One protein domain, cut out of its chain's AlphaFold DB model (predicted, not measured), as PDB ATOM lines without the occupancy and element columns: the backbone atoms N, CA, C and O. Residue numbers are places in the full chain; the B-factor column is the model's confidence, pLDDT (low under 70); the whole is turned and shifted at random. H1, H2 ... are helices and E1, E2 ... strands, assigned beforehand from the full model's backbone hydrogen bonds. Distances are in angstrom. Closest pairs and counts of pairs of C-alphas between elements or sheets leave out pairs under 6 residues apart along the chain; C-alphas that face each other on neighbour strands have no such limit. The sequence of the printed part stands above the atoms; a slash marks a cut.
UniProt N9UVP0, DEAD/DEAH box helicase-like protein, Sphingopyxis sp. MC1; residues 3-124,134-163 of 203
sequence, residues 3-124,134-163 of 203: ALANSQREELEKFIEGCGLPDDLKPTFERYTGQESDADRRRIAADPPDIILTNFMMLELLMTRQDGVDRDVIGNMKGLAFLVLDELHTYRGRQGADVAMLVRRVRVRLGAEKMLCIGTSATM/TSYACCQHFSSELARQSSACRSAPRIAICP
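This is residues 3 to 124 and 134 to 163 of the 203 residues of the protein "DEAD/DEAH box helicase-like protein" of Sphingopyxis sp. MC1 (UniProt N9UVP0). A small sheet of five short parallel strands, E1 E2 E5 E3 E4 across, makes the core, with helices on both sides. H2, H3 and H5 cover one side, with H4 packed outside on H2 and H3; H1 and H6 sit on the other side, near the two opposite edges. The 152 printed residues hold six named helices and five strands, in the order H1 E1 H2 E2 H3 H4 E3 H5 E4 H6 E5, a mixed class. The whole is compact and rounded, with a radius of gyration of the C-alphas of 15.2 A and spans of 44 by 39 by 33 A.

Begin at E5, residues 159 to 162, an inner strand. On one side is E2, residues 51 to 53, with N 52 and O 159 at 2.9 A; on the other is E3, residues 82 to 85, with N 84 and O 160 at 2.8 A. The edge strands are E1, residues 29 to 31, where N 53 and O 30 are 2.9 A apart, and E4, residues 116 to 119, where N 85 and O 118 are 2.8 A apart. H1, residues 3 to 17, is on the sheet at a height of 9.5 A, over E1 and only just not over E2, on which 2 of its C-alphas fall. H2, residues 38 to 46, H3, residues 56 to 64, H5, residues 93 to 109, and H6, residues 134 to 149, only graze the sheet. H4, residues 68 to 76, touches H2, closest C-alphas Ala 45 and Val 73 at 4.8 A, and H3, Leu 62 and Asp 70 at 5.9 A. H3 touches H5 at a steep tilt of 44 degrees, closest C-alphas Glu 60 and Leu 102 at 6.5 A. E1, H2, E2 and E3, H5, E4 are strand-helix-strand units, parallel neighbours with a helix between; E2, H3 H4, E3 is a split one, with E5 between its strands; the three crossovers are right-handed. In H1 to H5 every O i to N i+4 pair is within hydrogen-bond range; H6 has 5 of 12, and 3 of 13 O i to N i+3 pairs.

Find C-alpha 3 at (210.594, 255.372, 224.686); H1 runs 21.1 A from there. H5 runs 24.7 A from C-alpha 93 at (208.101, 280.269, 231.819). H6 spans 22.7 A, with a kink of 35 degrees near residue 141. E5 ends at C-alpha 162, (208.687, 262.697, 236.864).

The C-alphas of Pro 22 and Arg 94 are the two farthest apart, 44.6 A. Residues 125 to 133 are not printed; look for a gap of 11.1 A between C-alphas 124 and 134. H1 to E1 is a long link. Confidence is low in residues 134 to 163, which include H6 and E5.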
ATOM      1  N   ALA A   3     209.179 255.734 224.676       56.34
ATOM      2  CA  ALA A   3     210.594 255.372 224.686       56.34
ATOM      3  C   ALA A   3     211.321 255.825 225.964       56.34
ATOM      4  O   ALA A   3     212.060 255.037 226.536       56.34
ATOM      5  N   LEU A   4     211.068 257.046 226.457       61.94
ATOM      6  CA  LEU A   4     211.754 257.568 227.648       61.94
ATOM      7  C   LEU A   4     211.327 256.839 228.927       61.94
ATOM      8  O   LEU A   4     212.176 256.404 229.691       61.94
ATOM      9  N   ALA A   5     210.021 256.641 229.124       58.44
ATOM     10  CA  ALA A   5     209.517 255.907 230.285       58.44
ATOM     11  C   ALA A   5     209.998 254.444 230.295       58.44
ATOM     12  O   ALA A   5     210.324 253.921 231.355       58.44
ATOM     13  N   ASN A   6     210.082 253.793 229.128       67.25
ATOM     14  CA  ASN A   6     210.629 252.439 229.023       67.25
ATOM     15  C   ASN A   6     212.147 252.414 229.268       67.25
ATOM     16  O   ASN A   6     212.618 251.541 229.984       67.25
ATOM     17  N   SER A   7     212.887 253.398 228.750       72.62
ATOM     18  CA  SER A   7     214.331 253.531 228.982       72.62
ATOM     19  C   SER A   7     214.650 253.755 230.459       72.62
ATOM     20  O   SER A   7     215.532 253.098 230.995       72.62
ATOM     21  N   GLN A   8     213.906 254.632 231.140       69.69
ATOM     22  CA  GLN A   8     214.068 254.864 232.578       69.69
ATOM     23  C   GLN A   8     213.734 253.615 233.395       69.69
ATOM     24  O   GLN A   8     214.398 253.336 234.386       69.69
ATOM     25  N   ARG A   9     212.729 252.844 232.964       76.50
ATOM     26  CA  ARG A   9     212.372 251.566 233.585       76.50
ATOM     27  C   ARG A   9     213.523 250.561 233.487       76.50
ATOM     28  O   ARG A   9     213.912 250.005 234.502       76.50
ATOM     29  N   GLU A  10     214.072 250.370 232.289       78.81
ATOM     30  CA  GLU A  10     215.202 249.458 232.049       78.81
ATOM     31  C   GLU A  10     216.468 249.885 232.800       78.81
ATOM     32  O   GLU A  10     217.253 249.052 233.246       78.81
ATOM     33  N   GLU A  11     216.697 251.188 232.931       77.94
ATOM     34  CA  GLU A  11     217.845 251.711 233.664       77.94
ATOM     35  C   GLU A  11     217.680 251.526 235.177       77.94
ATOM     36  O   GLU A  11     218.609 251.078 235.849       77.94
ATOM     37  N   LEU A  12     216.482 251.785 235.707       79.12
ATOM     38  CA  LEU A  12     216.165 251.561 237.116       79.12
ATOM     39  C   LEU A  12     216.242 250.075 237.489       79.12
ATOM     40  O   LEU A  12     216.768 249.747 238.550       79.12
ATOM     41  N   GLU A  13     215.797 249.187 236.599       83.50
ATOM     42  CA  GLU A  13     215.925 247.734 236.749       83.50
ATOM     43  C   GLU A  13     217.395 247.328 236.910       83.50
ATOM     44  O   GLU A  13     217.759 246.716 237.913       83.50
ATOM     45  N   LYS A  14     218.276 247.798 236.017       79.12
ATOM     46  CA  LYS A  14     219.726 247.553 236.114       79.12
ATOM     47  C   LYS A  14     220.329 248.081 237.416       79.12
ATOM     48  O   LYS A  14     221.181 247.420 238.006       79.12
ATOM     49  N   PHE A  15     219.914 249.265 237.868       80.69
ATOM     50  CA  PHE A  15     220.410 249.837 239.123       80.69
ATOM     51  C   PHE A  15     219.976 249.024 240.346       80.69
ATOM     52  O   PHE A  15     220.781 248.818 241.253       80.69
ATOM     53  N   ILE A  16     218.733 248.546 240.372       80.69
ATOM     54  CA  ILE A  16     218.204 247.735 241.476       80.69
ATOM     55  C   ILE A  16     218.814 246.333 241.461       80.69
ATOM     56  O   ILE A  16     219.165 245.805 242.513       80.69
ATOM     57  N   GLU A  17     219.027 245.734 240.294       79.62
ATOM     58  CA  GLU A  17     219.745 244.462 240.189       79.62
ATOM     59  C   GLU A  17     221.207 244.599 240.639       79.62
ATOM     60  O   GLU A  17     221.720 243.743 241.360       79.62
ATOM     61  N   GLY A  18     221.857 245.707 240.276       78.19
ATOM     62  CA  GLY A  18     223.253 245.995 240.598       78.19
ATOM     63  C   GLY A  18     223.514 246.531 242.010       78.19
ATOM     64  O   GLY A  18     224.676 246.709 242.369       78.19
ATOM     65  N   CYS A  19     222.486 246.795 242.827       77.75
ATOM     66  CA  CYS A  19     222.664 247.447 244.133       77.75
ATOM     67  C   CYS A  19     223.274 246.544 245.222       77.75
ATOM     68  O   CYS A  19     223.623 247.032 246.296       77.75
ATOM     69  N   GLY A  20     223.400 245.237 244.964       80.44
ATOM     70  CA  GLY A  20     223.991 244.276 245.900       80.44
ATOM     71  C   GLY A  20     223.154 244.009 247.158       80.44
ATOM     72  O   GLY A  20     223.660 243.404 248.102       80.44
ATOM     73  N   LEU A  21     221.893 244.454 247.191       79.25
ATOM     74  CA  LEU A  21     220.964 244.154 248.277       79.25
ATOM     75  C   LEU A  21     220.371 242.740 248.120       79.25
ATOM     76  O   LEU A  21     220.144 242.299 246.989       79.25
ATOM     77  N   PRO A  22     220.078 242.044 249.236       82.06
ATOM     78  CA  PRO A  22     219.257 240.834 249.231       82.06
ATOM     79  C   PRO A  22     217.908 241.067 248.540       82.06
ATOM     80  O   PRO A  22     217.363 242.169 248.618       82.06
ATOM     81  N   ASP A  23     217.352 240.039 247.895       81.00
ATOM     82  CA  ASP A  23     216.125 240.170 247.092       81.00
ATOM     83  C   ASP A  23     214.928 240.708 247.891       81.00
ATOM     84  O   ASP A  23     214.125 241.465 247.355       81.00
ATOM     85  N   ASP A  24     214.834 240.397 249.186       82.94
ATOM     86  CA  ASP A  24     213.768 240.884 250.070       82.94
ATOM     87  C   ASP A  24     213.932 242.354 250.496       82.94
ATOM     88  O   ASP A  24     213.024 242.924 251.105       82.94
ATOM     89  N   LEU A  25     215.094 242.954 250.231       80.56
ATOM     90  CA  LEU A  25     215.441 244.342 250.542       80.56
ATOM     91  C   LEU A  25     215.553 245.219 249.292       80.56
ATOM     92  O   LEU A  25     215.783 246.426 249.416       80.56
ATOM     93  N   LYS A  26     215.412 244.639 248.097       82.50
ATOM     94  CA  LYS A  26     215.453 245.396 246.848       82.50
ATOM     95  C   LYS A  26     214.237 246.325 246.761       82.50
ATOM     96  O   LYS A  26     213.113 245.858 246.937       82.50
ATOM     97  N   PRO A  27     214.443 247.621 246.464       84.88
ATOM     98  CA  PRO A  27     213.340 248.538 246.231       84.88
ATOM     99  C   PRO A  27     212.467 248.063 245.071       84.88
ATOM    100  O   PRO A  27     212.970 247.669 244.018       84.88
ATOM    101  N   THR A  28     211.159 248.151 245.251       88.50
ATOM    102  CA  THR A  28     210.167 247.883 244.210       88.50
ATOM    103  C   THR A  28     209.809 249.168 243.472       88.50
ATOM    104  O   THR A  28     209.823 250.263 244.041       88.50
ATOM    105  N   PHE A  29     209.480 249.068 242.186       89.62
ATOM    106  CA  PHE A  29     209.069 250.226 241.403       89.62
ATOM    107  C   PHE A  29     207.994 249.869 240.385       89.62
ATOM    108  O   PHE A  29     208.026 248.798 239.786       89.62
ATOM    109  N   GLU A  30     207.060 250.787 240.160       90.44
ATOM    110  CA  GLU A  30     206.008 250.630 239.153       90.44
ATOM    111  C   GLU A  30     205.764 251.924 238.389       90.44
ATOM    112  O   GLU A  30     206.009 253.037 238.872       90.44
ATOM    113  N   ARG A  31     205.240 251.778 237.172       89.75
ATOM    114  CA  ARG A  31     204.836 252.913 236.346       89.75
ATOM    115  C   ARG A  31     203.364 253.241 236.573       89.75
ATOM    116  O   ARG A  31     202.515 252.359 236.560       89.75
ATOM    117  N   TYR A  32     203.066 254.526 236.719       89.69
ATOM    118  CA  TYR A  32     201.713 255.054 236.836       89.69
ATOM    119  C   TYR A  32     201.565 256.285 235.941       89.69
ATOM    120  O   TYR A  32     201.750 257.424 236.360       89.69
ATOM    121  N   THR A  33     201.297 256.064 234.658       86.75
ATOM    122  CA  THR A  33     201.257 257.117 233.626       86.75
ATOM    123  C   THR A  33     199.880 257.322 233.002       86.75
ATOM    124  O   THR A  33     199.727 258.185 232.137       86.75
ATOM    125  N   GLY A  34     198.879 256.555 233.439       84.50
ATOM    126  CA  GLY A  34     197.530 256.554 232.872       84.50
ATOM    127  C   GLY A  34     197.425 255.735 231.584       84.50
ATOM    128  O   GLY A  34     196.463 255.896 230.838       84.50
ATOM    129  N   GLN A  35     198.433 254.911 231.290       84.56
ATOM    130  CA  GLN A  35     198.456 253.962 230.167       84.56
ATOM    131  C   GLN A  35     198.335 252.508 230.646       84.56
ATOM    132  O   GLN A  35     198.232 251.591 229.836       84.56
ATOM    133  N   GLU A  36     198.403 252.301 231.958       85.62
ATOM    134  CA  GLU A  36     198.263 251.022 232.636       85.62
ATOM    135  C   GLU A  36     196.801 250.557 232.610       85.62
ATOM    136  O   GLU A  36     195.877 251.377 232.598       85.62
ATOM    137  N   SER A  37     196.582 249.239 232.601       89.88
ATOM    138  CA  SER A  37     195.226 248.687 232.645       89.88
ATOM    139  C   SER A  37     194.562 248.960 234.000       89.88
ATOM    140  O   SER A  37     195.235 249.157 235.012       89.88
ATOM    141  N   ASP A  38     193.229 248.917 234.062       89.19
ATOM    142  CA  ASP A  38     192.522 249.067 235.344       89.19
ATOM    143  C   ASP A  38     192.904 247.976 236.359       89.19
ATOM    144  O   ASP A  38     192.900 248.226 237.565       89.19
ATOM    145  N   ALA A  39     193.258 246.777 235.884       92.06
ATOM    146  CA  ALA A  39     193.764 245.704 236.734       92.06
ATOM    147  C   ALA A  39     195.121 246.075 237.352       92.06
ATOM    148  O   ALA A  39     195.299 245.929 238.561       92.06
ATOM    149  N   ASP A  40     196.037 246.634 236.557       91.75
ATOM    150  CA  ASP A  40     197.348 247.087 237.034       91.75
ATOM    151  C   ASP A  40     197.221 248.246 238.019       91.75
ATOM    152  O   ASP A  40     197.848 248.231 239.076       91.75
ATOM    153  N   ARG A  41     196.357 249.228 237.730       91.38
ATOM    154  CA  ARG A  41     196.116 250.363 238.634       91.38
ATOM    155  C   ARG A  41     195.612 249.894 239.997       91.38
ATOM    156  O   ARG A  41     196.085 250.375 241.023       91.38
ATOM    157  N   ARG A  42     194.685 248.927 240.022       93.38
ATOM    158  CA  ARG A  42     194.185 248.323 241.270       93.38
ATOM    159  C   ARG A  42     195.256 247.521 241.997       93.38
ATOM    160  O   ARG A  42     195.308 247.586 243.220       93.38
ATOM    161  N   ARG A  43     196.110 246.797 241.270       94.88
ATOM    162  CA  ARG A  43     197.248 246.080 241.856       94.88
ATOM    163  C   ARG A  43     198.209 247.049 242.543       94.88
ATOM    164  O   ARG A  43     198.504 246.839 243.706       94.88
ATOM    165  N   ILE A  44     198.607 248.132 241.873       92.88
ATOM    166  CA  ILE A  44     199.492 249.172 242.432       92.88
ATOM    167  C   ILE A  44     198.853 249.859 243.652       92.88
ATOM    168  O   ILE A  44     199.540 250.225 244.601       92.88
ATOM    169  N   ALA A  45     197.532 250.049 243.644       92.12
ATOM    170  CA  ALA A  45     196.816 250.597 244.794       92.12
ATOM    171  C   ALA A  45     196.786 249.629 245.993       92.12
ATOM    172  O   ALA A  45     196.889 250.074 247.135       92.12
ATOM    173  N   ALA A  46     196.631 248.326 245.742       93.19
ATOM    174  CA  ALA A  46     196.548 247.299 246.779       93.19
ATOM    175  C   ALA A  46     197.922 246.885 247.335       93.19
ATOM    176  O   ALA A  46     198.036 246.613 248.527       93.19
ATOM    177  N   ASP A  47     198.941 246.853 246.478       91.75
ATOM    178  CA  ASP A  47     200.324 246.494 246.788       91.75
ATOM    179  C   ASP A  47     201.252 247.632 246.325       91.75
ATOM    180  O   ASP A  47     201.681 247.666 245.166       91.75
ATOM    181  N   PRO A  48     201.458 248.654 247.178       91.00
ATOM    182  CA  PRO A  48     202.121 249.878 246.766       91.00
ATOM    183  C   PRO A  48     203.645 249.700 246.653       91.00
ATOM    184  O   PRO A  48     204.275 249.264 247.616       91.00
ATOM    185  N   PRO A  49     204.261 250.107 245.527       90.12
ATOM    186  CA  PRO A  49     205.708 250.010 245.331       90.12
ATOM    187  C   PRO A  49     206.471 251.047 246.169       90.12
ATOM    188  O   PRO A  49     205.906 252.057 246.590       90.12
ATOM    189  N   ASP A  50     207.787 250.881 246.319       87.69
ATOM    190  CA  ASP A  50     208.659 251.881 246.958       87.69
ATOM    191  C   ASP A  50     208.860 253.132 246.081       87.69
ATOM    192  O   ASP A  50     209.008 254.251 246.593       87.69
ATOM    193  N   ILE A  51     208.855 252.951 244.756       89.25
ATOM    194  CA  ILE A  51     209.088 253.995 243.753       89.25
ATOM    195  C   ILE A  51     207.939 254.017 242.736       89.25
ATOM    196  O   ILE A  51     207.604 253.002 242.129       89.25
ATOM    197  N   ILE A  52     207.371 255.199 242.488       91.56
ATOM    198  CA  ILE A  52     206.374 255.409 241.429       91.56
ATOM    199  C   ILE A  52     206.971 256.270 240.315       91.56
ATOM    200  O   ILE A  52     207.382 257.413 240.529       91.56
ATOM    201  N   LEU A  53     206.967 255.737 239.094       89.88
ATOM    202  CA  LEU A  53     207.336 256.460 237.877       89.88
ATOM    203  C   LEU A  53     206.072 257.046 237.240       89.88
ATOM    204  O   LEU A  53     205.243 256.313 236.699       89.88
ATOM    205  N   THR A  54     205.907 258.366 237.277       89.00
ATOM    206  CA  THR A  54     204.705 259.060 236.779       89.00
ATOM    207  C   THR A  54     205.091 260.308 236.012       89.00
ATOM    208  O   THR A  54     206.035 260.973 236.378       89.00
ATOM    209  N   ASN A  55     204.349 260.720 234.990       85.56
ATOM    210  CA  ASN A  55     204.593 262.034 234.379       85.56
ATOM    211  C   ASN A  55     203.932 263.170 235.199       85.56
ATOM    212  O   ASN A  55     203.050 262.915 236.025       85.56
ATOM    213  N   PHE A  56     204.323 264.430 234.955       83.00
ATOM    214  CA  PHE A  56     203.809 265.580 235.721       83.00
ATOM    215  C   PHE A  56     202.302 265.781 235.531       83.00
ATOM    216  O   PHE A  56     201.617 266.207 236.455       83.00
ATOM    217  N   MET A  57     201.775 265.444 234.351       85.75
ATOM    218  CA  MET A  57     200.342 265.534 234.072       85.75
ATOM    219  C   MET A  57     199.561 264.489 234.859       85.75
ATOM    220  O   MET A  57     198.528 264.808 235.431       85.75
ATOM    221  N   MET A  58     200.066 263.265 234.954       90.31
ATOM    222  CA  MET A  58     199.442 262.201 235.723       90.31
ATOM    223  C   MET A  58     199.542 262.487 237.219       90.31
ATOM    224  O   MET A  58     198.568 262.290 237.938       90.31
ATOM    225  N   LEU A  59     200.653 263.066 237.682       90.69
ATOM    226  CA  LEU A  59     200.766 263.538 239.059       90.69
ATOM    227  C   LEU A  59     199.752 264.659 239.363       90.69
ATOM    228  O   LEU A  59     199.089 264.615 240.396       90.69
ATOM    229  N   GLU A  60     199.566 265.626 238.460       88.69
ATOM    230  CA  GLU A  60     198.533 266.669 238.580       88.69
ATOM    231  C   GLU A  60     197.116 266.069 238.624       88.69
ATOM    232  O   GLU A  60     196.289 266.472 239.451       88.69
ATOM    233  N   LEU A  61     196.837 265.077 237.774       89.62
ATOM    234  CA  LEU A  61     195.559 264.362 237.758       89.62
ATOM    235  C   LEU A  61     195.319 263.623 239.076       89.62
ATOM    236  O   LEU A  61     194.255 263.781 239.666       89.62
ATOM    237  N   LEU A  62     196.314 262.902 239.590       90.06
ATOM    238  CA  LEU A  62     196.237 262.226 240.884       90.06
ATOM    239  C   LEU A  62     195.936 263.196 242.042       90.06
ATOM    240  O   LEU A  62     195.233 262.845 242.984       90.06
ATOM    241  N   MET A  63     196.421 264.442 241.976       88.56
ATOM    242  CA  MET A  63     196.119 265.451 243.000       88.56
ATOM    243  C   MET A  63     194.690 266.009 242.924       88.56
ATOM    244  O   MET A  63     194.257 266.667 243.873       88.56
ATOM    245  N   THR A  64     193.981 265.825 241.809       86.00
ATOM    246  CA  THR A  64     192.701 266.502 241.528       86.00
ATOM    247  C   THR A  64     191.522 265.553 241.350       86.00
ATOM    248  O   THR A  64     190.388 265.940 241.639       86.00
ATOM    249  N   ARG A  65     191.762 264.322 240.897       85.06
ATOM    250  CA  ARG A  65     190.720 263.319 240.678       85.06
ATOM    251  C   ARG A  65     190.205 262.724 241.988       85.06
ATOM    252  O   ARG A  65     190.852 262.770 243.032       85.06
ATOM    253  N   GLN A  66     188.989 262.187 241.914       77.75
ATOM    254  CA  GLN A  66     188.280 261.585 243.046       77.75
ATOM    255  C   GLN A  66     187.919 260.112 242.819       77.75
ATOM    256  O   GLN A  66     187.166 259.548 243.615       77.75
ATOM    257  N   ASP A  67     188.428 259.476 241.762       88.50
ATOM    258  CA  ASP A  67     188.252 258.041 241.561       88.50
ATOM    259  C   ASP A  67     188.914 257.249 242.695       88.50
ATOM    260  O   ASP A  67     189.956 257.632 243.227       88.50
ATOM    261  N   GLY A  68     188.268 256.150 243.100       89.56
ATOM    262  CA  GLY A  68     188.684 255.381 244.277       89.56
ATOM    263  C   GLY A  68     190.123 254.877 244.176       89.56
ATOM    264  O   GLY A  68     190.901 255.071 245.099       89.56
ATOM    265  N   VAL A  69     190.501 254.338 243.012       90.81
ATOM    266  CA  VAL A  69     191.841 253.772 242.793       90.81
ATOM    267  C   VAL A  69     192.930 254.848 242.868       90.81
ATOM    268  O   VAL A  69     193.905 254.662 243.588       90.81
ATOM    269  N   ASP A  70     192.762 256.002 242.207       90.25
ATOM    270  CA  ASP A  70     193.734 257.108 242.304       90.25
ATOM    271  C   ASP A  70     193.832 257.649 243.739       90.25
ATOM    272  O   ASP A  70     194.920 258.001 244.203       90.25
ATOM    273  N   ARG A  71     192.712 257.693 244.475       90.44
ATOM    274  CA  ARG A  71     192.708 258.092 245.889       90.44
ATOM    275  C   ARG A  71     193.499 257.131 246.765       90.44
ATOM    276  O   ARG A  71     194.175 257.610 247.676       90.44
ATOM    277  N   ASP A  72     193.415 255.835 246.501       91.88
ATOM    278  CA  ASP A  72     194.158 254.814 247.238       91.88
ATOM    279  C   ASP A  72     195.658 254.924 246.935       91.88
ATOM    280  O   ASP A  72     196.460 255.036 247.861       91.88
ATOM    281  N   VAL A  73     196.039 255.070 245.658       90.88
ATOM    282  CA  VAL A  73     197.436 255.327 245.247       90.88
ATOM    283  C   VAL A  73     197.999 256.579 245.932       90.88
ATOM    284  O   VAL A  73     199.107 256.569 246.466       90.88
ATOM    285  N   ILE A  74     197.222 257.664 245.988       90.75
ATOM    286  CA  ILE A  74     197.597 258.899 246.697       90.75
ATOM    287  C   ILE A  74     197.686 258.697 248.206       90.75
ATOM    288  O   ILE A  74     198.567 259.263 248.855       90.75
ATOM    289  N   GLY A  75     196.779 257.904 248.771       89.88
ATOM    290  CA  GLY A  75     196.794 257.516 250.176       89.88
ATOM    291  C   GLY A  75     198.083 256.792 250.553       89.88
ATOM    292  O   GLY A  75     198.648 257.091 251.607       89.88
ATOM    293  N   ASN A  76     198.579 255.934 249.662       90.62
ATOM    294  CA  ASN A  76     199.817 255.182 249.845       90.62
ATOM    295  C   ASN A  76     201.061 256.085 249.814       90.62
ATOM    296  O   ASN A  76     202.043 255.784 250.479       90.62
ATOM    297  N   MET A  77     201.017 257.234 249.130       89.19
ATOM    298  CA  MET A  77     202.132 258.200 249.058       89.19
ATOM    299  C   MET A  77     202.178 259.212 250.220       89.19
ATOM    300  O   MET A  77     202.923 260.195 250.165       89.19
ATOM    301  N   LYS A  78     201.376 259.039 251.279       89.50
ATOM    302  CA  LYS A  78     201.444 259.923 252.456       89.50
ATOM    303  C   LYS A  78     202.846 259.905 253.071       89.50
ATOM    304  O   LYS A  78     203.424 258.851 253.301       89.50
ATOM    305  N   GLY A  79     203.368 261.089 253.389       84.75
ATOM    306  CA  GLY A  79     204.714 261.237 253.944       84.75
ATOM    307  C   GLY A  79     205.836 261.040 252.921       84.75
ATOM    308  O   GLY A  79     206.941 260.677 253.320       84.75
ATOM    309  N   LEU A  80     205.564 261.276 251.629       89.44
ATOM    310  CA  LEU A  80     206.542 261.179 250.541       89.44
ATOM    311  C   LEU A  80     207.882 261.843 250.910       89.44
ATOM    312  O   LEU A  80     207.934 263.023 251.264       89.44
ATOM    313  N   ALA A  81     208.975 261.085 250.815       87.75
ATOM    314  CA  ALA A  81     210.298 261.556 251.214       87.75
ATOM    315  C   ALA A  81     211.008 262.308 250.079       87.75
ATOM    316  O   ALA A  81     211.626 263.346 250.320       87.75
ATOM    317  N   PHE A  82     210.872 261.824 248.843       87.00
ATOM    318  CA  PHE A  82     211.577 262.347 247.679       87.00
ATOM    319  C   PHE A  82     210.637 262.578 246.496       87.00
ATOM    320  O   PHE A  82     209.796 261.742 246.156       87.00
ATOM    321  N   LEU A  83     210.839 263.704 245.819       89.44
ATOM    322  CA  LEU A  83     210.248 264.002 244.521       89.44
ATOM    323  C   LEU A  83     211.369 264.339 243.540       89.44
ATOM    324  O   LEU A  83     212.057 265.346 243.708       89.44
ATOM    325  N   VAL A  84     211.542 263.505 242.520       87.94
ATOM    326  CA  VAL A  84     212.560 263.674 241.481       87.94
ATOM    327  C   VAL A  84     211.902 264.245 240.228       87.94
ATOM    328  O   VAL A  84     210.975 263.659 239.669       87.94
ATOM    329  N   LEU A  85     212.375 265.407 239.795       83.56
ATOM    330  CA  LEU A  85     211.943 266.099 238.589       83.56
ATOM    331  C   LEU A  85     213.055 266.003 237.550       83.56
ATOM    332  O   LEU A  85     214.130 266.576 237.742       83.56
ATOM    333  N   ASP A  86     212.787 265.296 236.457       81.75
ATOM    334  CA  ASP A  86     213.765 265.121 235.390       81.75
ATOM    335  C   ASP A  86     213.634 266.189 234.299       81.75
ATOM    336  O   ASP A  86     212.572 266.780 234.093       81.75
ATOM    337  N   GLU A  87     214.746 266.462 233.617       76.94
ATOM    338  CA  GLU A  87     214.894 267.490 232.586       76.94
ATOM    339  C   GLU A  87     214.371 268.874 233.012       76.94
ATOM    340  O   GLU A  87     213.648 269.540 232.269       76.94
ATOM    341  N   LEU A  88     214.776 269.367 234.188       73.00
ATOM    342  CA  LEU A  88     214.301 270.638 234.764       73.00
ATOM    343  C   LEU A  88     214.431 271.841 233.802       73.00
ATOM    344  O   LEU A  88     213.687 272.813 233.916       73.00
ATOM    345  N   HIS A  89     215.330 271.773 232.808       70.19
ATOM    346  CA  HIS A  89     215.462 272.781 231.747       70.19
ATOM    347  C   HIS A  89     214.217 272.932 230.849       70.19
ATOM    348  O   HIS A  89     214.102 273.945 230.151       70.19
ATOM    349  N   THR A  90     213.305 271.961 230.854       72.25
ATOM    350  CA  THR A  90     212.033 271.999 230.119       72.25
ATOM    351  C   THR A  90     210.959 272.788 230.871       72.25
ATOM    352  O   THR A  90     210.096 273.408 230.251       72.25
ATOM    353  N   TYR A  91     211.047 272.878 232.201       71.50
ATOM    354  CA  TYR A  91     210.083 273.575 233.051       71.50
ATOM    355  C   TYR A  91     210.391 275.078 233.156       71.50
ATOM    356  O   TYR A  91     210.752 275.595 234.213       71.50
ATOM    357  N   ARG A  92     210.251 275.811 232.045       68.31
ATOM    358  CA  ARG A  92     210.486 277.268 231.975       68.31
ATOM    359  C   ARG A  92     209.198 278.060 231.730       68.31
ATOM    360  O   ARG A  92     208.183 277.528 231.286       68.31
ATOM    361  N   GLY A  93     209.234 279.361 232.028       74.44
ATOM    362  CA  GLY A  93     208.101 280.269 231.819       74.44
ATOM    363  C   GLY A  93     206.845 279.828 232.578       74.44
ATOM    364  O   GLY A  93     206.917 279.457 233.749       74.44
ATOM    365  N   ARG A  94     205.689 279.848 231.905       76.25
ATOM    366  CA  ARG A  94     204.405 279.437 232.499       76.25
ATOM    367  C   ARG A  94     204.416 277.983 232.981       76.25
ATOM    368  O   ARG A  94     203.954 277.715 234.080       76.25
ATOM    369  N   GLN A  95     204.991 277.070 232.196       69.12
ATOM    370  CA  GLN A  95     205.044 275.651 232.552       69.12
ATOM    371  C   GLN A  95     205.838 275.422 233.846       69.12
ATOM    372  O   GLN A  95     205.442 274.613 234.679       69.12
ATOM    373  N   GLY A  96     206.918 276.180 234.056       72.88
ATOM    374  CA  GLY A  96     207.668 276.150 235.315       72.88
ATOM    375  C   GLY A  96     206.847 276.621 236.520       72.88
ATOM    376  O   GLY A  96     206.940 276.031 237.596       72.88
ATOM    377  N   ALA A  97     205.999 277.640 236.346       75.00
ATOM    378  CA  ALA A  97     205.096 278.100 237.401       75.00
ATOM    379  C   ALA A  97     204.035 277.043 237.754       75.00
ATOM    380  O   ALA A  97     203.783 276.807 238.938       75.00
ATOM    381  N   ASP A  98     203.475 276.367 236.746       78.75
ATOM    382  CA  ASP A  98     202.501 275.288 236.937       78.75
ATOM    383  C   ASP A  98     203.129 274.113 237.712       78.75
ATOM    384  O   ASP A  98     202.572 273.657 238.712       78.75
ATOM    385  N   VAL A  99     204.350 273.695 237.350       80.00
ATOM    386  CA  VAL A  99     205.091 272.646 238.078       80.00
ATOM    387  C   VAL A  99     205.426 273.077 239.509       80.00
ATOM    388  O   VAL A  99     205.268 272.294 240.444       80.00
ATOM    389  N   ALA A 100     205.816 274.334 239.731       81.50
ATOM    390  CA  ALA A 100     206.074 274.841 241.077       81.50
ATOM    391  C   ALA A 100     204.811 274.841 241.960       81.50
ATOM    392  O   ALA A 100     204.895 274.641 243.175       81.50
ATOM    393  N   MET A 101     203.634 275.075 241.376       83.31
ATOM    394  CA  MET A 101     202.357 274.961 242.082       83.31
ATOM    395  C   MET A 101     201.977 273.506 242.354       83.31
ATOM    396  O   MET A 101     201.516 273.206 243.458       83.31
ATOM    397  N   LEU A 102     202.236 272.599 241.410       86.19
ATOM    398  CA  LEU A 102     202.062 271.161 241.609       86.19
ATOM    399  C   LEU A 102     202.913 270.657 242.784       86.19
ATOM    400  O   LEU A 102     202.373 270.039 243.698       86.19
ATOM    401  N   VAL A 103     204.204 270.998 242.845       87.31
ATOM    402  CA  VAL A 103     205.095 270.600 243.956       87.31
ATOM    403  C   VAL A 103     204.555 271.072 245.312       87.31
ATOM    404  O   VAL A 103     204.550 270.310 246.281       87.31
ATOM    405  N   ARG A 104     204.056 272.314 245.397       86.31
ATOM    406  CA  ARG A 104     203.424 272.827 246.627       86.31
ATOM    407  C   ARG A 104     202.179 272.026 246.998       86.31
ATOM    408  O   ARG A 104     201.999 271.692 248.167       86.31
ATOM    409  N   ARG A 105     201.342 271.690 246.015       90.88
ATOM    410  CA  ARG A 105     200.129 270.894 246.226       90.88
ATOM    411  C   ARG A 105     200.454 269.489 246.719       90.88
ATOM    412  O   ARG A 105     199.827 269.045 247.672       90.88
ATOM    413  N   VAL A 106     201.455 268.834 246.132       90.69
ATOM    414  CA  VAL A 106     201.944 267.513 246.556       90.69
ATOM    415  C   VAL A 106     202.374 267.558 248.024       90.69
ATOM    416  O   VAL A 106     201.882 266.762 248.823       90.69
ATOM    417  N   ARG A 107     203.204 268.537 248.414       89.81
ATOM    418  CA  ARG A 107     203.657 268.696 249.808       89.81
ATOM    419  C   ARG A 107     202.494 268.782 250.791       89.81
ATOM    420  O   ARG A 107     202.487 268.068 251.788       89.81
ATOM    421  N   VAL A 108     201.506 269.625 250.498       90.44
ATOM    422  CA  VAL A 108     200.334 269.807 251.367       90.44
ATOM    423  C   VAL A 108     199.457 268.554 251.377       90.44
ATOM    424  O   VAL A 108     199.095 268.058 252.441       90.44
ATOM    425  N   ARG A 109     199.133 268.005 250.201       90.62
ATOM    426  CA  ARG A 109     198.180 266.896 250.053       90.62
ATOM    427  C   ARG A 109     198.672 265.597 250.687       90.62
ATOM    428  O   ARG A 109     197.842 264.827 251.175       90.62
ATOM    429  N   LEU A 110     199.985 265.369 250.658       90.56
ATOM    430  CA  LEU A 110     200.637 264.175 251.198       90.56
ATOM    431  C   LEU A 110     201.173 264.372 252.625       90.56
ATOM    432  O   LEU A 110     201.727 263.429 253.182       90.56
ATOM    433  N   GLY A 111     201.032 265.563 253.224       90.50
ATOM    434  CA  GLY A 111     201.621 265.869 254.537       90.50
ATOM    435  C   GLY A 111     203.153 265.773 254.538       90.50
ATOM    436  O   GLY A 111     203.765 265.388 255.529       90.50
ATOM    437  N   ALA A 112     203.776 266.070 253.399       89.38
ATOM    438  CA  ALA A 112     205.180 265.810 253.118       89.38
ATOM    439  C   ALA A 112     206.033 267.078 253.315       89.38
ATOM    440  O   ALA A 112     206.696 267.579 252.405       89.38
ATOM    441  N   GLU A 113     206.006 267.647 254.523       85.81
ATOM    442  CA  GLU A 113     206.685 268.918 254.836       85.81
ATOM    443  C   GLU A 113     208.210 268.848 254.672       85.81
ATOM    444  O   GLU A 113     208.850 269.831 254.283       85.81
ATOM    445  N   LYS A 114     208.783 267.665 254.919       84.19
ATOM    446  CA  LYS A 114     210.218 267.369 254.801       84.19
ATOM    447  C   LYS A 114     210.615 266.801 253.433       84.19
ATOM    448  O   LYS A 114     211.769 266.430 253.262       84.19
ATOM    449  N   MET A 115     209.688 266.750 252.472       87.25
ATOM    450  CA  MET A 115     209.944 266.207 251.137       87.25
ATOM    451  C   MET A 115     211.111 266.929 250.462       87.25
ATOM    452  O   MET A 115     211.074 268.159 250.301       87.25
ATOM    453  N   LEU A 116     212.114 266.161 250.046       85.62
ATOM    454  CA  LEU A 116     213.255 266.635 249.279       85.62
ATOM    455  C   LEU A 116     212.904 266.624 247.790       85.62
ATOM    456  O   LEU A 116     212.559 265.587 247.225       85.62
ATOM    457  N   CYS A 117     212.993 267.793 247.158       81.62
ATOM    458  CA  CYS A 117     212.827 267.925 245.715       81.62
ATOM    459  C   CYS A 117     214.198 267.878 245.042       81.62
ATOM    460  O   CYS A 117     215.059 268.708 245.336       81.62
ATOM    461  N   ILE A 118     214.378 266.943 244.117       82.94
ATOM    462  CA  ILE A 118     215.622 266.730 243.382       82.94
ATOM    463  C   ILE A 118     215.347 267.038 241.918       82.94
ATOM    464  O   ILE A 118     214.427 266.477 241.337       82.94
ATOM    465  N   GLY A 119     216.118 267.949 241.333       80.44
ATOM    466  CA  GLY A 119     216.009 268.298 239.921       80.44
ATOM    467  C   GLY A 119     217.243 267.847 239.153       80.44
ATOM    468  O   GLY A 119     218.354 268.218 239.532       80.44
ATOM    469  N   THR A 120     217.062 267.107 238.064       78.56
ATOM    470  CA  THR A 120     218.137 266.758 237.122       78.56
ATOM    471  C   THR A 120     218.011 267.601 235.856       78.56
ATOM    472  O   THR A 120     216.919 267.899 235.375       78.56
ATOM    473  N   SER A 121     219.136 268.074 235.318       71.31
ATOM    474  CA  SER A 121     219.139 268.850 234.077       71.31
ATOM    475  C   SER A 121     220.480 268.776 233.368       71.31
ATOM    476  O   SER A 121     221.520 268.994 233.982       71.31
ATOM    477  N   ALA A 122     220.443 268.545 232.057       59.69
ATOM    478  CA  ALA A 122     221.636 268.463 231.224       59.69
ATOM    479  C   ALA A 122     222.314 269.825 230.953       59.69
ATOM    480  O   ALA A 122     223.482 269.853 230.585       59.69
ATOM    481  N   THR A 123     221.613 270.962 231.096       48.47
ATOM    482  CA  THR A 123     222.078 272.262 230.550       48.47
ATOM    483  C   THR A 123     221.851 273.476 231.455       48.47
ATOM    484  O   THR A 123     221.870 274.613 230.994       48.47
ATOM    485  N   MET A 124     221.650 273.295 232.762       47.03
ATOM    486  CA  MET A 124     221.392 274.440 233.652       47.03
ATOM    487  C   MET A 124     222.602 275.351 233.934       47.03
ATOM    488  O   MET A 124     222.431 276.392 234.562       47.03
ATOM    489  N   THR A 134     224.252 275.321 244.282       39.34
ATOM    490  CA  THR A 134     223.136 274.428 244.653       39.34
ATOM    491  C   THR A 134     223.062 273.129 243.842       39.34
ATOM    492  O   THR A 134     222.693 272.090 244.385       39.34
ATOM    493  N   SER A 135     223.437 273.136 242.558       36.53
ATOM    494  CA  SER A 135     223.173 271.985 241.671       36.53
ATOM    495  C   SER A 135     224.137 270.803 241.849       36.53
ATOM    496  O   SER A 135     223.719 269.661 241.693       36.53
ATOM    497  N   TYR A 136     225.402 271.041 242.212       35.56
ATOM    498  CA  TYR A 136     226.395 269.963 242.367       35.56
ATOM    499  C   TYR A 136     226.377 269.304 243.757       35.56
ATOM    500  O   TYR A 136     226.752 268.141 243.887       35.56
ATOM    501  N   ALA A 137     225.879 269.998 244.787       32.66
ATOM    502  CA  ALA A 137     225.754 269.455 246.143       32.66
ATOM    503  C   ALA A 137     224.625 268.407 246.283       32.66
ATOM    504  O   ALA A 137     224.639 267.590 247.203       32.66
ATOM    505  N   CYS A 138     223.660 268.395 245.356       33.88
ATOM    506  CA  CYS A 138     222.455 267.566 245.441       33.88
ATOM    507  C   CYS A 138     222.728 266.062 245.206       33.88
ATOM    508  O   CYS A 138     222.200 265.220 245.929       33.88
ATOM    509  N   CYS A 139     223.613 265.701 244.265       33.66
ATOM    510  CA  CYS A 139     223.870 264.292 243.923       33.66
ATOM    511  C   CYS A 139     224.637 263.512 245.009       33.66
ATOM    512  O   CYS A 139     224.377 262.326 245.205       33.66
ATOM    513  N   GLN A 140     225.558 264.148 245.745       32.16
ATOM    514  CA  GLN A 140     226.313 263.468 246.814       32.16
ATOM    515  C   GLN A 140     225.478 263.268 248.091       32.16
ATOM    516  O   GLN A 140     225.597 262.244 248.769       32.16
ATOM    517  N   HIS A 141     224.566 264.199 248.384       35.09
ATOM    518  CA  HIS A 141     223.588 264.035 249.462       35.09
ATOM    519  C   HIS A 141     222.521 262.972 249.143       35.09
ATOM    520  O   HIS A 141     222.057 262.281 250.046       35.09
ATOM    521  N   PHE A 142     222.171 262.783 247.865       37.56
ATOM    522  CA  PHE A 142     221.180 261.796 247.427       37.56
ATOM    523  C   PHE A 142     221.580 260.342 247.731       37.56
ATOM    524  O   PHE A 142     220.789 259.599 248.310       37.56
ATOM    525  N   SER A 143     222.813 259.937 247.402       32.69
ATOM    526  CA  SER A 143     223.291 258.566 247.674       32.69
ATOM    527  C   SER A 143     223.413 258.255 249.167       32.69
ATOM    528  O   SER A 143     223.140 257.133 249.588       32.69
ATOM    529  N   SER A 144     223.804 259.239 249.979       34.38
ATOM    530  CA  SER A 144     224.006 259.035 251.419       34.38
ATOM    531  C   SER A 144     222.688 258.950 252.197       34.38
ATOM    532  O   SER A 144     222.582 258.132 253.111       34.38
ATOM    533  N   GLU A 145     221.664 259.722 251.821       36.88
ATOM    534  CA  GLU A 145     220.372 259.701 252.519       36.88
ATOM    535  C   GLU A 145     219.489 258.512 252.100       36.88
ATOM    536  O   GLU A 145     218.823 257.924 252.953       36.88
ATOM    537  N   LEU A 146     219.533 258.082 250.829       38.28
ATOM    538  CA  LEU A 146     218.812 256.884 250.370       38.28
ATOM    539  C   LEU A 146     219.279 255.617 251.097       38.28
ATOM    540  O   LEU A 146     218.453 254.876 251.624       38.28
ATOM    541  N   ALA A 147     220.594 255.404 251.217       36.41
ATOM    542  CA  ALA A 147     221.150 254.244 251.918       36.41
ATOM    543  C   ALA A 147     220.770 254.203 253.412       36.41
ATOM    544  O   ALA A 147     220.648 253.129 254.001       36.41
ATOM    545  N   ARG A 148     220.552 255.370 254.032       35.00
ATOM    546  CA  ARG A 148     220.220 255.493 255.457       35.00
ATOM    547  C   ARG A 148     218.738 255.262 255.757       35.00
ATOM    548  O   ARG A 148     218.406 254.887 256.877       35.00
ATOM    549  N   GLN A 149     217.856 255.504 254.787       36.84
ATOM    550  CA  GLN A 149     216.405 255.406 254.969       36.84
ATOM    551  C   GLN A 149     215.820 254.056 254.526       36.84
ATOM    552  O   GLN A 149     214.781 253.656 255.059       36.84
ATOM    553  N   SER A 150     216.494 253.315 253.638       35.53
ATOM    554  CA  SER A 150     216.086 251.958 253.226       35.53
ATOM    555  C   SER A 150     216.050 250.945 254.381       35.53
ATOM    556  O   SER A 150     215.309 249.971 254.322       35.53
ATOM    557  N   SER A 151     216.787 251.182 255.470       36.56
ATOM    558  CA  SER A 151     216.791 250.316 256.659       36.56
ATOM    559  C   SER A 151     215.650 250.590 257.649       36.56
ATOM    560  O   SER A 151     215.449 249.798 258.568       36.56
ATOM    561  N   ALA A 152     214.901 251.691 257.498       35.50
ATOM    562  CA  ALA A 152     214.093 252.228 258.595       35.50
ATOM    563  C   ALA A 152     212.582 251.948 258.522       35.50
ATOM    564  O   ALA A 152     211.935 251.976 259.566       35.50
ATOM    565  N   CYS A 153     211.973 251.705 257.354       34.56
ATOM    566  CA  CYS A 153     210.517 251.499 257.277       34.56
ATOM    567  C   CYS A 153     210.105 250.915 255.907       34.56
ATOM    568  O   CYS A 153     210.608 251.375 254.892       34.56
ATOM    569  N   ARG A 154     209.188 249.941 255.826       44.59
ATOM    570  CA  ARG A 154     208.867 249.186 254.582       44.59
ATOM    571  C   ARG A 154     207.489 249.484 253.949       44.59
ATOM    572  O   ARG A 154     207.059 248.738 253.088       44.59
ATOM    573  N   SER A 155     206.744 250.504 254.390       39.25
ATOM    574  CA  SER A 155     205.284 250.519 254.158       39.25
ATOM    575  C   SER A 155     204.697 251.651 253.296       39.25
ATOM    576  O   SER A 155     203.491 251.867 253.384       39.25
ATOM    577  N   ALA A 156     205.481 252.415 252.524       43.59
ATOM    578  CA  ALA A 156     204.911 253.462 251.659       43.59
ATOM    579  C   ALA A 156     205.846 253.880 250.508       43.59
ATOM    580  O   ALA A 156     207.044 254.026 250.769       43.59
ATOM    581  N   PRO A 157     205.324 254.175 249.297       53.25
ATOM    582  CA  PRO A 157     206.077 254.792 248.211       53.25
ATOM    583  C   PRO A 157     206.751 256.071 248.687       53.25
ATOM    584  O   PRO A 157     206.104 257.018 249.143       53.25
ATOM    585  N   ARG A 158     208.080 256.096 248.587       62.78
ATOM    586  CA  ARG A 158     208.917 257.186 249.103       62.78
ATOM    587  C   ARG A 158     209.487 258.076 248.022       62.78
ATOM    588  O   ARG A 158     209.976 259.154 248.358       62.78
ATOM    589  N   ILE A 159     209.427 257.642 246.767       57.91
ATOM    590  CA  ILE A 159     210.049 258.331 245.640       57.91
ATOM    591  C   ILE A 159     209.056 258.397 244.481       57.91
ATOM    592  O   ILE A 159     208.594 257.369 243.992       57.91
ATOM    593  N   ALA A 160     208.762 259.608 244.017       61.41
ATOM    594  CA  ALA A 160     208.072 259.829 242.751       61.41
ATOM    595  C   ALA A 160     209.060 260.398 241.728       61.41
ATOM    596  O   ALA A 160     209.712 261.406 242.011       61.41
ATOM    597  N   ILE A 161     209.174 259.773 240.552       64.50
ATOM    598  CA  ILE A 161     210.023 260.258 239.453       64.50
ATOM    599  C   ILE A 161     209.142 260.774 238.330       64.50
ATOM    600  O   ILE A 161     208.274 260.050 237.841       64.50
ATOM    601  N   CYS A 162     209.407 262.011 237.917       54.59
ATOM    602  CA  CYS A 162     208.687 262.697 236.864       54.59
ATOM    603  C   CYS A 162     209.546 262.961 235.622       54.59
ATOM    604  O   CYS A 162     210.224 263.991 235.579       54.59
ATOM    605  N   PRO A 163     209.489 262.096 234.587       51.62
ATOM    606  CA  PRO A 163     210.069 262.409 233.290       51.62
ATOM    607  C   PRO A 163     209.299 263.528 232.596       51.62
ATOM    608  O   PRO A 163     208.061 263.553 232.569       51.62
TER     609      PRO A 163